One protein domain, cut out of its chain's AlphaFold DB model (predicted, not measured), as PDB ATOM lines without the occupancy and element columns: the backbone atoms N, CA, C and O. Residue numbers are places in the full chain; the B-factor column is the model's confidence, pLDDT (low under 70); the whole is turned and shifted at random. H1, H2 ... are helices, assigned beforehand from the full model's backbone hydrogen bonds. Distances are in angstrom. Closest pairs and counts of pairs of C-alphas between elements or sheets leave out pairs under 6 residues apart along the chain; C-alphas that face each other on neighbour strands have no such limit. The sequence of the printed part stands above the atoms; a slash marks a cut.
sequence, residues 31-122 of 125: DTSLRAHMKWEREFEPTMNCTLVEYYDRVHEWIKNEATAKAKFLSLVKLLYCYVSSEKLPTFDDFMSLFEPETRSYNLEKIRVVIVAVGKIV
ATOM      1  N   ASP A  31      23.859  21.334  85.369       90.19
ATOM      2  CA  ASP A  31      25.244  20.900  85.523       90.19
ATOM      3  C   ASP A  31      25.997  21.126  84.208       90.19
ATOM      4  O   ASP A  31      25.764  20.435  83.225       90.19
ATOM      5  N   THR A  32      26.890  22.115  84.183       89.44
ATOM      6  CA  THR A  32      27.791  22.395  83.049       89.44
ATOM      7  C   THR A  32      29.232  21.980  83.352       89.44
ATOM      8  O   THR A  32      30.165  22.490  82.737       89.44
ATOM      9  N   SER A  33      29.443  21.131  84.360       91.31
ATOM     10  CA  SER A  33      30.769  20.637  84.726       91.31
ATOM     11  C   SER A  33      31.230  19.518  83.788       91.31
ATOM     12  O   SER A  33      30.493  19.058  82.914       91.31
ATOM     13  N   LEU A  34      32.440  19.000  84.022       91.00
ATOM     14  CA  LEU A  34      32.970  17.833  83.310       91.00
ATOM     15  C   LEU A  34      32.032  16.613  83.383       91.00
ATOM     16  O   LEU A  34      32.036  15.781  82.482       91.00
ATOM     17  N   ARG A  35      31.167  16.525  84.405       91.62
ATOM     18  CA  ARG A  35      30.162  15.457  84.513       91.62
ATOM     19  C   ARG A  35      29.206  15.431  83.321       91.62
ATOM     20  O   ARG A  35      28.820  14.346  82.899       91.62
ATOM     21  N   ALA A  36      28.855  16.589  82.759       93.31
ATOM     22  CA  ALA A  36      28.002  16.664  81.575       93.31
ATOM     23  C   ALA A  36      28.679  16.027  80.353       93.31
ATOM     24  O   ALA A  36      28.055  15.248  79.631       93.31
ATOM     25  N   HIS A  37      29.975  16.298  80.174       93.88
ATOM     26  CA  HIS A  37      30.795  15.691  79.124       93.88
ATOM     27  C   HIS A  37      30.936  14.183  79.331       93.88
ATOM     28  O   HIS A  37      30.676  13.424  78.407       93.88
ATOM     29  N   MET A  38      31.198  13.733  80.561       93.69
ATOM     30  CA  MET A  38      31.261  12.301  80.878       93.69
ATOM     31  C   MET A  38      29.942  11.575  80.585       93.69
ATOM     32  O   MET A  38      29.950  10.453  80.086       93.69
ATOM     33  N   LYS A  39      28.791  12.198  80.880       93.44
ATOM     34  CA  LYS A  39      27.477  11.648  80.507       93.44
ATOM     35  C   LYS A  39      27.346  11.506  78.992       93.44
ATOM     36  O   LYS A  39      26.838  10.493  78.524       93.44
ATOM     37  N   TRP A  40      27.790  12.509  78.239       95.06
ATOM     38  CA  TRP A  40      27.748  12.485  76.779       95.06
ATOM     39  C   TRP A  40      28.637  11.387  76.189       95.06
ATOM     40  O   TRP A  40      28.152  10.569  75.407       95.06
ATOM     41  N   GLU A  41      29.900  11.340  76.614       94.56
ATOM     42  CA  GLU A  41      30.892  10.336  76.211       94.56
ATOM     43  C   GLU A  41      30.397   8.913  76.487       94.56
ATOM     44  O   GLU A  41      30.552   8.018  75.658       94.56
ATOM     45  N   ARG A  42      29.753   8.702  77.643       92.94
ATOM     46  CA  ARG A  42      29.253   7.387  78.055       92.94
ATOM     47  C   ARG A  42      28.019   6.941  77.275       92.94
ATOM     48  O   ARG A  42      27.954   5.789  76.860       92.94
ATOM     49  N   GLU A  43      27.026   7.815  77.133       92.62
ATOM     50  CA  GLU A  43      25.696   7.417  76.650       92.62
ATOM     51  C   GLU A  43      25.500   7.648  75.146       92.62
ATOM     52  O   GLU A  43      24.731   6.934  74.501       92.62
ATOM     53  N   PHE A  44      26.139   8.670  74.564       95.00
ATOM     54  CA  PHE A  44      25.735   9.185  73.251       95.00
ATOM     55  C   PHE A  44      26.859   9.270  72.233       95.00
ATOM     56  O   PHE A  44      26.629   8.924  71.073       95.00
ATOM     57  N   GLU A  45      28.061   9.678  72.629       93.94
ATOM     58  CA  GLU A  45      29.190   9.837  71.711       93.94
ATOM     59  C   GLU A  45      29.462   8.609  70.821       93.94
ATOM     60  O   GLU A  45      29.595   8.808  69.608       93.94
ATOM     61  N   PRO A  46      29.396   7.351  71.319       93.75
ATOM     62  CA  PRO A  46      29.646   6.164  70.496       93.75
ATOM     63  C   PRO A  46      28.689   6.011  69.308       93.75
ATOM     64  O   PRO A  46      29.028   5.382  68.310       93.75
ATOM     65  N   THR A  47      27.482   6.574  69.410       93.38
ATOM     66  CA  THR A  47      26.450   6.488  68.363       93.38
ATOM     67  C   THR A  47      26.302   7.780  67.567       93.38
ATOM     68  O   THR A  47      25.854   7.756  66.423       93.38
ATOM     69  N   MET A  48      26.663   8.916  68.166       92.44
ATOM     70  CA  MET A  48      26.458  10.244  67.589       92.44
ATOM     71  C   MET A  48      27.701  10.778  66.872       92.44
ATOM     72  O   MET A  48      27.567  11.720  66.087       92.44
ATOM     73  N   ASN A  49      28.878  10.197  67.139       92.81
ATOM     74  CA  ASN A  49      30.166  10.533  66.526       92.81
ATOM     75  C   ASN A  49      30.459  12.046  66.527       92.81
ATOM     76  O   ASN A  49      30.766  12.644  65.494       92.81
ATOM     77  N   CYS A  50      30.240  12.684  67.675       94.06
ATOM     78  CA  CYS A  50      30.529  14.094  67.910       94.06
ATOM     79  C   CYS A  50      30.611  14.383  69.401       94.06
ATOM     80  O   CYS A  50      30.064  13.635  70.210       94.06
ATOM     81  N   THR A  51      31.251  15.492  69.741       94.38
ATOM     82  CA  THR A  51      31.392  15.981  71.111       94.38
ATOM     83  C   THR A  51      30.101  16.629  71.618       94.38
ATOM     84  O   THR A  51      29.246  17.071  70.842       94.38
ATOM     85  N   LEU A  52      29.982  16.763  72.942       94.38
ATOM     86  CA  LEU A  52      28.863  17.466  73.579       94.38
ATOM     87  C   LEU A  52      28.724  18.915  73.082       94.38
ATOM     88  O   LEU A  52      27.607  19.408  72.936       94.38
ATOM     89  N   VAL A  53      29.845  19.587  72.806       92.50
ATOM     90  CA  VAL A  53      29.869  20.980  72.334       92.50
ATOM     91  C   VAL A  53      29.312  21.074  70.916       92.50
ATOM     92  O   VAL A  53      28.361  21.812  70.675       92.50
ATOM     93  N   GLU A  54      29.815  20.247  69.997       94.19
ATOM     94  CA  GLU A  54      29.303  20.196  68.622       94.19
ATOM     95  C   GLU A  54      27.817  19.827  68.585       94.19
ATOM     96  O   GLU A  54      27.063  20.295  67.727       94.19
ATOM     97  N   TYR A  55      27.378  18.963  69.501       94.94
ATOM     98  CA  TYR A  55      25.978  18.591  69.596       94.94
ATOM     99  C   TYR A  55      25.108  19.714  70.168       94.94
ATOM    100  O   TYR A  55      24.006  19.950  69.664       94.94
ATOM    101  N   TYR A  56      25.610  20.433  71.174       92.69
ATOM    102  CA  TYR A  56      24.967  21.626  71.712       92.69
ATOM    103  C   TYR A  56      24.728  22.662  70.608       92.69
ATOM    104  O   TYR A  56      23.604  23.141  70.482       92.69
ATOM    105  N   ASP A  57      25.721  22.937  69.758       91.56
ATOM    106  CA  ASP A  57      25.585  23.916  68.673       91.56
ATOM    107  C   ASP A  57      24.491  23.523  67.670       91.56
ATOM    108  O   ASP A  57      23.643  24.343  67.308       91.56
ATOM    109  N   ARG A  58      24.426  22.241  67.277       91.75
ATOM    110  CA  ARG A  58      23.348  21.731  66.403       91.75
ATOM    111  C   ARG A  58      21.975  21.934  67.028       91.75
ATOM    112  O   ARG A  58      21.044  22.401  66.372       91.75
ATOM    113  N   VAL A  59      21.847  21.562  68.297       90.38
ATOM    114  CA  VAL A  59      20.594  21.674  69.038       90.38
ATOM    115  C   VAL A  59      20.193  23.136  69.222       90.38
ATOM    116  O   VAL A  59      19.015  23.470  69.078       90.38
ATOM    117  N   HIS A  60      21.158  24.013  69.485       87.94
ATOM    118  CA  HIS A  60      20.940  25.444  69.636       87.94
ATOM    119  C   HIS A  60      20.352  26.073  68.359       87.94
ATOM    120  O   HIS A  60      19.502  26.960  68.444       87.94
ATOM    121  N   GLU A  61      20.722  25.585  67.174       89.44
ATOM    122  CA  GLU A  61      20.070  25.995  65.925       89.44
ATOM    123  C   GLU A  61      18.639  25.455  65.804       89.44
ATOM    124  O   GLU A  61      17.730  26.190  65.413       89.44
ATOM    125  N   TRP A  62      18.391  24.202  66.194       90.06
ATOM    126  CA  TRP A  62      17.057  23.597  66.098       90.06
ATOM    127  C   TRP A  62      16.022  24.274  66.994       90.06
ATOM    128  O   TRP A  62      14.877  24.433  66.574       90.06
ATOM    129  N   ILE A  63      16.401  24.721  68.196       84.75
ATOM    130  CA  ILE A  63      15.466  25.378  69.129       84.75
ATOM    131  C   ILE A  63      14.999  26.763  68.666       84.75
ATOM    132  O   ILE A  63      14.070  27.322  69.254       84.75
ATOM    133  N   LYS A  64      15.616  27.335  67.623       86.44
ATOM    134  CA  LYS A  64      15.158  28.592  67.013       86.44
ATOM    135  C   LYS A  64      13.866  28.407  66.215       86.44
ATOM    136  O   LYS A  64      13.138  29.377  66.025       86.44
ATOM    137  N   ASN A  65      13.569  27.183  65.771       89.00
ATOM    138  CA  ASN A  65      12.353  26.840  65.041       89.00
ATOM    139  C   ASN A  65      11.536  25.795  65.814       89.00
ATOM    140  O   ASN A  65      11.982  24.671  66.031       89.00
ATOM    141  N   GLU A  66      10.307  26.141  66.188       84.19
ATOM    142  CA  GLU A  66       9.455  25.275  67.009       84.19
ATOM    143  C   GLU A  66       9.104  23.940  66.329       84.19
ATOM    144  O   GLU A  66       9.115  22.890  66.976       84.19
ATOM    145  N   ALA A  67       8.832  23.949  65.021       88.06
ATOM    146  CA  ALA A  67       8.509  22.734  64.276       88.06
ATOM    147  C   ALA A  67       9.718  21.789  64.210       88.06
ATOM    148  O   ALA A  67       9.582  20.582  64.421       88.06
ATOM    149  N   THR A  68      10.918  22.336  63.987       89.81
ATOM    150  CA  THR A  68      12.166  21.564  64.009       89.81
ATOM    151  C   THR A  68      12.456  21.009  65.401       89.81
ATOM    152  O   THR A  68      12.764  19.826  65.523       89.81
ATOM    153  N   ALA A  69      12.306  21.820  66.451       85.75
ATOM    154  CA  ALA A  69      12.500  21.394  67.832       85.75
ATOM    155  C   ALA A  69      11.580  20.216  68.198       85.75
ATOM    156  O   ALA A  69      12.046  19.200  68.716       85.75
ATOM    157  N   LYS A  70      10.293  20.297  67.835       84.75
ATOM    158  CA  LYS A  70       9.325  19.204  68.019       84.75
ATOM    159  C   LYS A  70       9.728  17.942  67.250       84.75
ATOM    160  O   LYS A  70       9.727  16.855  67.820       84.75
ATOM    161  N   ALA A  71      10.136  18.073  65.986       88.44
ATOM    162  CA  ALA A  71      10.574  16.937  65.168       88.44
ATOM    163  C   ALA A  71      11.879  16.289  65.671       88.44
ATOM    164  O   ALA A  71      12.125  15.107  65.435       88.44
ATOM    165  N   LYS A  72      12.727  17.052  66.368       91.19
ATOM    166  CA  LYS A  72      14.006  16.605  66.940       91.19
ATOM    167  C   LYS A  72      13.927  16.377  68.449       91.19
ATOM    168  O   LYS A  72      14.955  16.387  69.120       91.19
ATOM    169  N   PHE A  73      12.736  16.111  68.980       85.69
ATOM    170  CA  PHE A  73      12.488  16.002  70.415       85.69
ATOM    171  C   PHE A  73      13.495  15.120  71.164       85.69
ATOM    172  O   PHE A  73      14.149  15.585  72.089       85.69
ATOM    173  N   LEU A  74      13.689  13.875  70.721       89.62
ATOM    174  CA  LEU A  74      14.607  12.954  71.395       89.62
ATOM    175  C   LEU A  74      16.040  13.504  71.450       89.62
ATOM    176  O   LEU A  74      16.757  13.280  72.417       89.62
ATOM    177  N   SER A  75      16.452  14.269  70.437       91.38
ATOM    178  CA  SER A  75      17.767  14.915  70.420       91.38
ATOM    179  C   SER A  75      17.895  16.017  71.476       91.38
ATOM    180  O   SER A  75      18.928  16.136  72.129       91.38
ATOM    181  N   LEU A  76      16.824  16.783  71.695       90.81
ATOM    182  CA  LEU A  76      16.759  17.783  72.763       90.81
ATOM    183  C   LEU A  76      16.848  17.131  74.148       90.81
ATOM    184  O   LEU A  76      17.554  17.632  75.020       90.81
ATOM    185  N   VAL A  77      16.168  15.998  74.334       91.56
ATOM    186  CA  VAL A  77      16.161  15.251  75.600       91.56
ATOM    187  C   VAL A  77      17.542  14.670  75.919       91.56
ATOM    188  O   VAL A  77      17.985  14.776  77.061       91.56
ATOM    189  N   LYS A  78      18.262  14.142  74.917       93.19
ATOM    190  CA  LYS A  78      19.657  13.685  75.077       93.19
ATOM    191  C   LYS A  78      20.560  14.795  75.612       93.19
ATOM    192  O   LYS A  78      21.277  14.593  76.587       93.19
ATOM    193  N   LEU A  79      20.480  15.983  75.011       93.25
ATOM    194  CA  LEU A  79      21.262  17.132  75.465       93.25
ATOM    195  C   LEU A  79      20.867  17.563  76.882       93.25
ATOM    196  O   LEU A  79      21.735  17.853  77.704       93.25
ATOM    197  N   LEU A  80      19.563  17.588  77.177       91.69
ATOM    198  CA  LEU A  80      19.079  17.957  78.501       91.69
ATOM    199  C   LEU A  80      19.631  17.013  79.575       91.69
ATOM    200  O   LEU A  80      20.105  17.493  80.599       91.69
ATOM    201  N   TYR A  81      19.609  15.702  79.334       93.44
ATOM    202  CA  TYR A  81      20.120  14.701  80.273       93.44
ATOM    203  C   TYR A  81      21.585  14.946  80.670       93.44
ATOM    204  O   TYR A  81      21.952  14.780  81.839       93.44
ATOM    205  N   CYS A  82      22.417  15.374  79.715       93.69
ATOM    206  CA  CYS A  82      23.808  15.733  79.981       93.69
ATOM    207  C   CYS A  82      23.915  16.954  80.899       93.69
ATOM    208  O   CYS A  82      24.731  16.944  81.815       93.69
ATOM    209  N   TYR A  83      23.069  17.968  80.695       93.00
ATOM    210  CA  TYR A  83      23.122  19.228  81.440       93.00
ATOM    211  C   TYR A  83      22.250  19.283  82.693       93.00
ATOM    212  O   TYR A  83      22.188  20.330  83.337       93.00
ATOM    213  N   VAL A  84      21.566  18.199  83.058       91.56
ATOM    214  CA  VAL A  84      20.818  18.115  84.315       91.56
ATOM    215  C   VAL A  84      21.433  17.094  85.256       91.56
ATOM    216  O   VAL A  84      21.947  16.062  84.836       91.56
ATOM    217  N   SER A  85      21.352  17.358  86.551       89.19
ATOM    218  CA  SER A  85      21.799  16.450  87.600       89.19
ATOM    219  C   SER A  85      20.691  16.238  88.625       89.19
ATOM    220  O   SER A  85      20.031  17.189  89.056       89.19
ATOM    221  N   SER A  86      20.475  14.971  88.979       86.38
ATOM    222  CA  SER A  86      19.567  14.518  90.030       86.38
ATOM    223  C   SER A  86      19.994  13.127  90.488       86.38
ATOM    224  O   SER A  86      20.240  12.252  89.662       86.38
ATOM    225  N   GLU A  87      20.043  12.906  91.800       83.88
ATOM    226  CA  GLU A  87      20.341  11.588  92.380       83.88
ATOM    227  C   GLU A  87      19.255  10.552  92.062       83.88
ATOM    228  O   GLU A  87      19.515   9.354  92.052       83.88
ATOM    229  N   LYS A  88      18.036  11.016  91.766       82.62
ATOM    230  CA  LYS A  88      16.880  10.166  91.471       82.62
ATOM    231  C   LYS A  88      16.822   9.688  90.013       82.62
ATOM    232  O   LYS A  88      15.922   8.927  89.693       82.62
ATOM    233  N   LEU A  89      17.729  10.145  89.137       80.81
ATOM    234  CA  LEU A  89      17.775   9.777  87.710       80.81
ATOM    235  C   LEU A  89      19.220   9.475  87.279       80.81
ATOM    236  O   LEU A  89      19.857  10.299  86.613       80.81
ATOM    237  N   PRO A  90      19.770   8.325  87.703       77.31
ATOM    238  CA  PRO A  90      21.162   7.972  87.433       77.31
ATOM    239  C   PRO A  90      21.424   7.586  85.969       77.31
ATOM    240  O   PRO A  90      22.577   7.657  85.528       77.31
ATOM    241  N   THR A  91      20.389   7.174  85.228       88.25
ATOM    242  CA  THR A  91      20.498   6.706  83.838       88.25
ATOM    243  C   THR A  91      19.649   7.528  82.869       88.25
ATOM    244  O   THR A  91      18.728   8.250  83.268       88.25
ATOM    245  N   PHE A  92      19.960   7.421  81.572       88.62
ATOM    246  CA  PHE A  92      19.152   8.051  80.530       88.62
ATOM    247  C   PHE A  92      17.751   7.433  80.438       88.62
ATOM    248  O   PHE A  92      16.786   8.166  80.241       88.62
ATOM    249  N   ASP A  93      17.621   6.122  80.649       87.06
ATOM    250  CA  ASP A  93      16.326   5.433  80.631       87.06
ATOM    251  C   ASP A  93      15.417   5.915  81.768       87.06
ATOM    252  O   ASP A  93      14.259   6.260  81.525       87.06
ATOM    253  N   ASP A  94      15.958   6.058  82.985       87.69
ATOM    254  CA  ASP A  94      15.216   6.656  84.100       87.69
ATOM    255  C   ASP A  94      14.767   8.074  83.735       87.69
ATOM    256  O   ASP A  94      13.625   8.463  83.975       87.69
ATOM    257  N   PHE A  95      15.646   8.859  83.110       89.38
ATOM    258  CA  PHE A  95      15.334  10.223  82.693       89.38
ATOM    259  C   PHE A  95      14.246  10.294  81.610       89.38
ATOM    260  O   PHE A  95      13.430  11.219  81.614       89.38
ATOM    261  N   MET A  96      14.185   9.317  80.706       88.31
ATOM    262  CA  MET A  96      13.154   9.245  79.669       88.31
ATOM    263  C   MET A  96      11.746   9.056  80.246       88.31
ATOM    264  O   MET A  96      10.794   9.579  79.662       88.31
ATOM    265  N   SER A  97      11.613   8.422  81.417       85.38
ATOM    266  CA  SER A  97      10.327   8.274  82.123       85.38
ATOM    267  C   SER A  97       9.685   9.613  82.518       85.38
ATOM    268  O   SER A  97       8.483   9.697  82.750       85.38
ATOM    269  N   LEU A  98      10.453  10.710  82.530       84.12
ATOM    270  CA  LEU A  98       9.902  12.042  82.769       84.12
ATOM    271  C   LEU A  98       9.057  12.560  81.595       84.12
ATOM    272  O   LEU A  98       8.346  13.549  81.753       84.12
ATOM    273  N   PHE A  99       9.150  11.965  80.403       84.62
ATOM    274  CA  PHE A  99       8.550  12.492  79.167       84.62
ATOM    275  C   PHE A  99       7.372  11.657  78.644       84.62
ATOM    276  O   PHE A  99       7.059  11.682  77.441       84.62
ATOM    277  N   GLU A 100       6.694  10.964  79.557       82.75
ATOM    278  CA  GLU A 100       5.409  10.307  79.316       82.75
ATOM    279  C   GLU A 100       4.371  11.279  78.719       82.75
ATOM    280  O   GLU A 100       4.501  12.502  78.870       82.75
ATOM    281  N   PRO A 101       3.353  10.786  77.985       84.06
ATOM    282  CA  PRO A 101       2.370  11.627  77.295       84.06
ATOM    283  C   PRO A 101       1.782  12.767  78.142       84.06
ATOM    284  O   PRO A 101       1.528  13.847  77.613       84.06
ATOM    285  N   GLU A 102       1.603  12.541  79.442       85.00
ATOM    286  CA  GLU A 102       0.998  13.468  80.398       85.00
ATOM    287  C   GLU A 102       1.905  14.658  80.735       85.00
ATOM    288  O   GLU A 102       1.422  15.775  80.908       85.00
ATOM    289  N   THR A 103       3.219  14.449  80.803       84.75
ATOM    290  CA  THR A 103       4.204  15.477  81.186       84.75
ATOM    291  C   THR A 103       4.994  16.019  80.005       84.75
ATOM    292  O   THR A 103       5.634  17.068  80.120       84.75
ATOM    293  N   ARG A 104       4.946  15.345  78.848       83.44
ATOM    294  CA  ARG A 104       5.768  15.645  77.669       83.44
ATOM    295  C   ARG A 104       5.739  17.115  77.276       83.44
ATOM    296  O   ARG A 104       6.797  17.713  77.121       83.44
ATOM    297  N   SER A 105       4.551  17.701  77.117       83.19
ATOM    298  CA  SER A 105       4.402  19.094  76.669       83.19
ATOM    299  C   SER A 105       4.962  20.093  77.683       83.19
ATOM    300  O   SER A 105       5.611  21.061  77.293       83.19
ATOM    301  N   TYR A 106       4.753  19.847  78.980       86.12
ATOM    302  CA  TYR A 106       5.274  20.706  80.043       86.12
ATOM    303  C   TYR A 106       6.801  20.620  80.123       86.12
ATOM    304  O   TYR A 106       7.496  21.638  80.080       86.12
ATOM    305  N   ASN A 107       7.342  19.400  80.173       88.12
ATOM    306  CA  ASN A 107       8.782  19.184  80.266       88.12
ATOM    307  C   ASN A 107       9.520  19.621  78.997       88.12
ATOM    308  O   ASN A 107      10.667  20.059  79.084       88.12
ATOM    309  N   LEU A 108       8.860  19.591  77.836       82.25
ATOM    310  CA  LEU A 108       9.402  20.127  76.588       82.25
ATOM    311  C   LEU A 108       9.752  21.614  76.706       82.25
ATOM    312  O   LEU A 108      10.849  22.018  76.324       82.25
ATOM    313  N   GLU A 109       8.855  22.419  77.272       83.88
ATOM    314  CA  GLU A 109       9.108  23.851  77.447       83.88
ATOM    315  C   GLU A 109      10.299  24.093  78.387       83.88
ATOM    316  O   GLU A 109      11.126  24.982  78.170       83.88
ATOM    317  N   LYS A 110      10.461  23.237  79.403       87.56
ATOM    318  CA  LYS A 110      11.596  23.307  80.333       87.56
ATOM    319  C   LYS A 110      12.929  22.958  79.678       87.56
ATOM    320  O   LYS A 110      13.935  23.566  80.049       87.56
ATOM    321  N   ILE A 111      12.955  22.068  78.679       84.69
ATOM    322  CA  ILE A 111      14.178  21.781  77.911       84.69
ATOM    323  C   ILE A 111      14.737  23.073  77.304       84.69
ATOM    324  O   ILE A 111      15.929  23.357  77.435       84.69
ATOM    325  N   ARG A 112      13.879  23.898  76.692       84.12
ATOM    326  CA  ARG A 112      14.301  25.158  76.067       84.12
ATOM    327  C   ARG A 112      14.933  26.112  77.079       84.12
ATOM    328  O   ARG A 112      15.972  26.703  76.791       84.12
ATOM    329  N   VAL A 113      14.334  26.231  78.264       86.69
ATOM    330  CA  VAL A 113      14.861  27.065  79.357       86.69
ATOM    331  C   VAL A 113      16.269  26.623  79.750       86.69
ATOM    332  O   VAL A 113      17.151  27.469  79.892       86.69
ATOM    333  N   VAL A 114      16.495  25.314  79.886       86.06
ATOM    334  CA  VAL A 114      17.808  24.775  80.267       86.06
ATOM    335  C   VAL A 114      18.840  25.049  79.180       86.06
ATOM    336  O   VAL A 114      19.898  25.582  79.490       86.06
ATOM    337  N   ILE A 115      18.527  24.761  77.913       85.12
ATOM    338  CA  ILE A 115      19.469  24.973  76.802       85.12
ATOM    339  C   ILE A 115      19.867  26.452  76.705       85.12
ATOM    340  O   ILE A 115      21.049  26.772  76.598       85.12
ATOM    341  N   VAL A 116      18.901  27.368  76.815       86.00
ATOM    342  CA  VAL A 116      19.176  28.814  76.802       86.00
ATOM    343  C   VAL A 116      20.007  29.241  78.015       86.00
ATOM    344  O   VAL A 116      20.874  30.103  77.885       86.00
ATOM    345  N   ALA A 117      19.760  28.668  79.197       86.06
ATOM    346  CA  ALA A 117      20.542  28.961  80.394       86.06
ATOM    347  C   ALA A 117      21.990  28.465  80.266       86.06
ATOM    348  O   ALA A 117      22.912  29.216  80.574       86.06
ATOM    349  N   VAL A 118      22.197  27.250  79.751       85.31
ATOM    350  CA  VAL A 118      23.527  26.687  79.473       85.31
ATOM    351  C   VAL A 118      24.300  27.587  78.507       85.31
ATOM    352  O   VAL A 118      25.441  27.935  78.791       85.31
ATOM    353  N   GLY A 119      23.658  28.078  77.443       81.94
ATOM    354  CA  GLY A 119      24.275  28.997  76.481       81.94
ATOM    355  C   GLY A 119      24.714  30.357  77.025       81.94
ATOM    356  O   GLY A 119      25.450  31.071  76.349       81.94
ATOM    357  N   LYS A 120      24.256  30.739  78.223       82.12
ATOM    358  CA  LYS A 120      24.728  31.939  78.937       82.12
ATOM    359  C   LYS A 120      25.924  31.657  79.844       82.12
ATOM    360  O   LYS A 120      26.607  32.596  80.236       82.12
ATOM    361  N   ILE A 121      26.122  30.396  80.227       79.12
ATOM    362  CA  ILE A 121      27.144  29.958  81.185       79.12
ATOM    363  C   ILE A 121      28.384  29.455  80.445       79.12
ATOM    364  O   ILE A 121      29.504  29.753  80.852       79.12
ATOM    365  N   VAL A 122      28.189  28.698  79.365       71.44
ATOM    366  CA  VAL A 122      29.280  28.125  78.574       71.44
ATOM    367  C   VAL A 122      29.851  29.208  77.646       71.44
ATOM    368  O   VAL A 122      29.089  29.791  76.869       71.44
TER     369      VAL A 122
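What this domain is: This is residues 31 to 122 of the 125 residues of an uncharacterized protein of Tenericutes bacterium GWF2_57_13 (UniProt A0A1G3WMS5). A rounded ball of crossed helices is built round one core helix, H5, which lies in the middle. H3 and H6 pack on opposite sides of H5, the long H7 crosses it on a third side, H1 packs on it near its last residues, and the short H2 and H4 lie farthest from the middle. The printed part has 92 residues with seven named helices, H1 to H7 in order along the chain, and no named strand: the class is all helix. It is compact, with a radius of gyration of the C-alphas of 12.4 A and spans of 30 by 29 by 26 A.

How they stand to each other: H1, residues 34 to 43, touches the hub H5, residues 73 to 83, at a steep tilt of 42 degrees, opposite ways; their closest C-alphas, of Ala 36 and Cys 82, are 4.6 A apart. H2, residues 45 to 48, touches no helix but is near H1. H3, residues 52 to 62, only just touches H1, with 3 pairs of C-alphas within 8 A, the closest being Trp 40 and Leu 52 at 6.0 A; the two helices are about perpendicular, at 82 degrees. H3 also touches H5, the closest C-alphas being those of Val 59 and Leu 76, 6.6 A apart. H4, residues 66 to 71, is close to H3 but not clearly touching, with the C-alphas of Trp 62 and Ala 69 5.4 A apart. H6, residues 92 to 99, touches H5 at a steep tilt of 59 degrees, opposite ways, with the C-alphas of Tyr 81 and Phe 92 closest at 6.7 A. H7, residues 104 to 121, touches H5 with residues 111 to 118 alone, at a steep tilt of 49 degrees, the same way; the C-alphas of Leu 80 and Ile 111 are closest, at 6.2 A. H6 and H7 only just touch, with 3 pairs of C-alphas within 8 A, and only at the corner by their link. H1 and H7 are apart. In H1, H3, H4 and H5 every O i to N i+4 pair is within hydrogen-bond range; in H6 2 of 4 are and in H7 12 of 14, while H2 is too short for such a pair.

Where its parts are: H1 begins at C-alpha 34, (32.970, 17.833, 83.310), and is 14.3 A long. H2 is 5.0 A, H3 15.3 A, H4 8.6 A, H5 15.7 A and H6 11.6 A long. H5 begins at C-alpha 73, (12.488, 16.002, 70.415). H7, 26.0 A long, ends at C-alpha 121, (27.144, 29.958, 81.185).

The domain as a whole: The C-alphas farthest apart, of Ala 67 and Glu 87, are 32.5 A apart. The printed part has no cut and no long link; the link from H5 to H6, 8 residues, is short, and the others are tight. The mean pLDDT of the printed part is 88.6, and no printed residue is under 70.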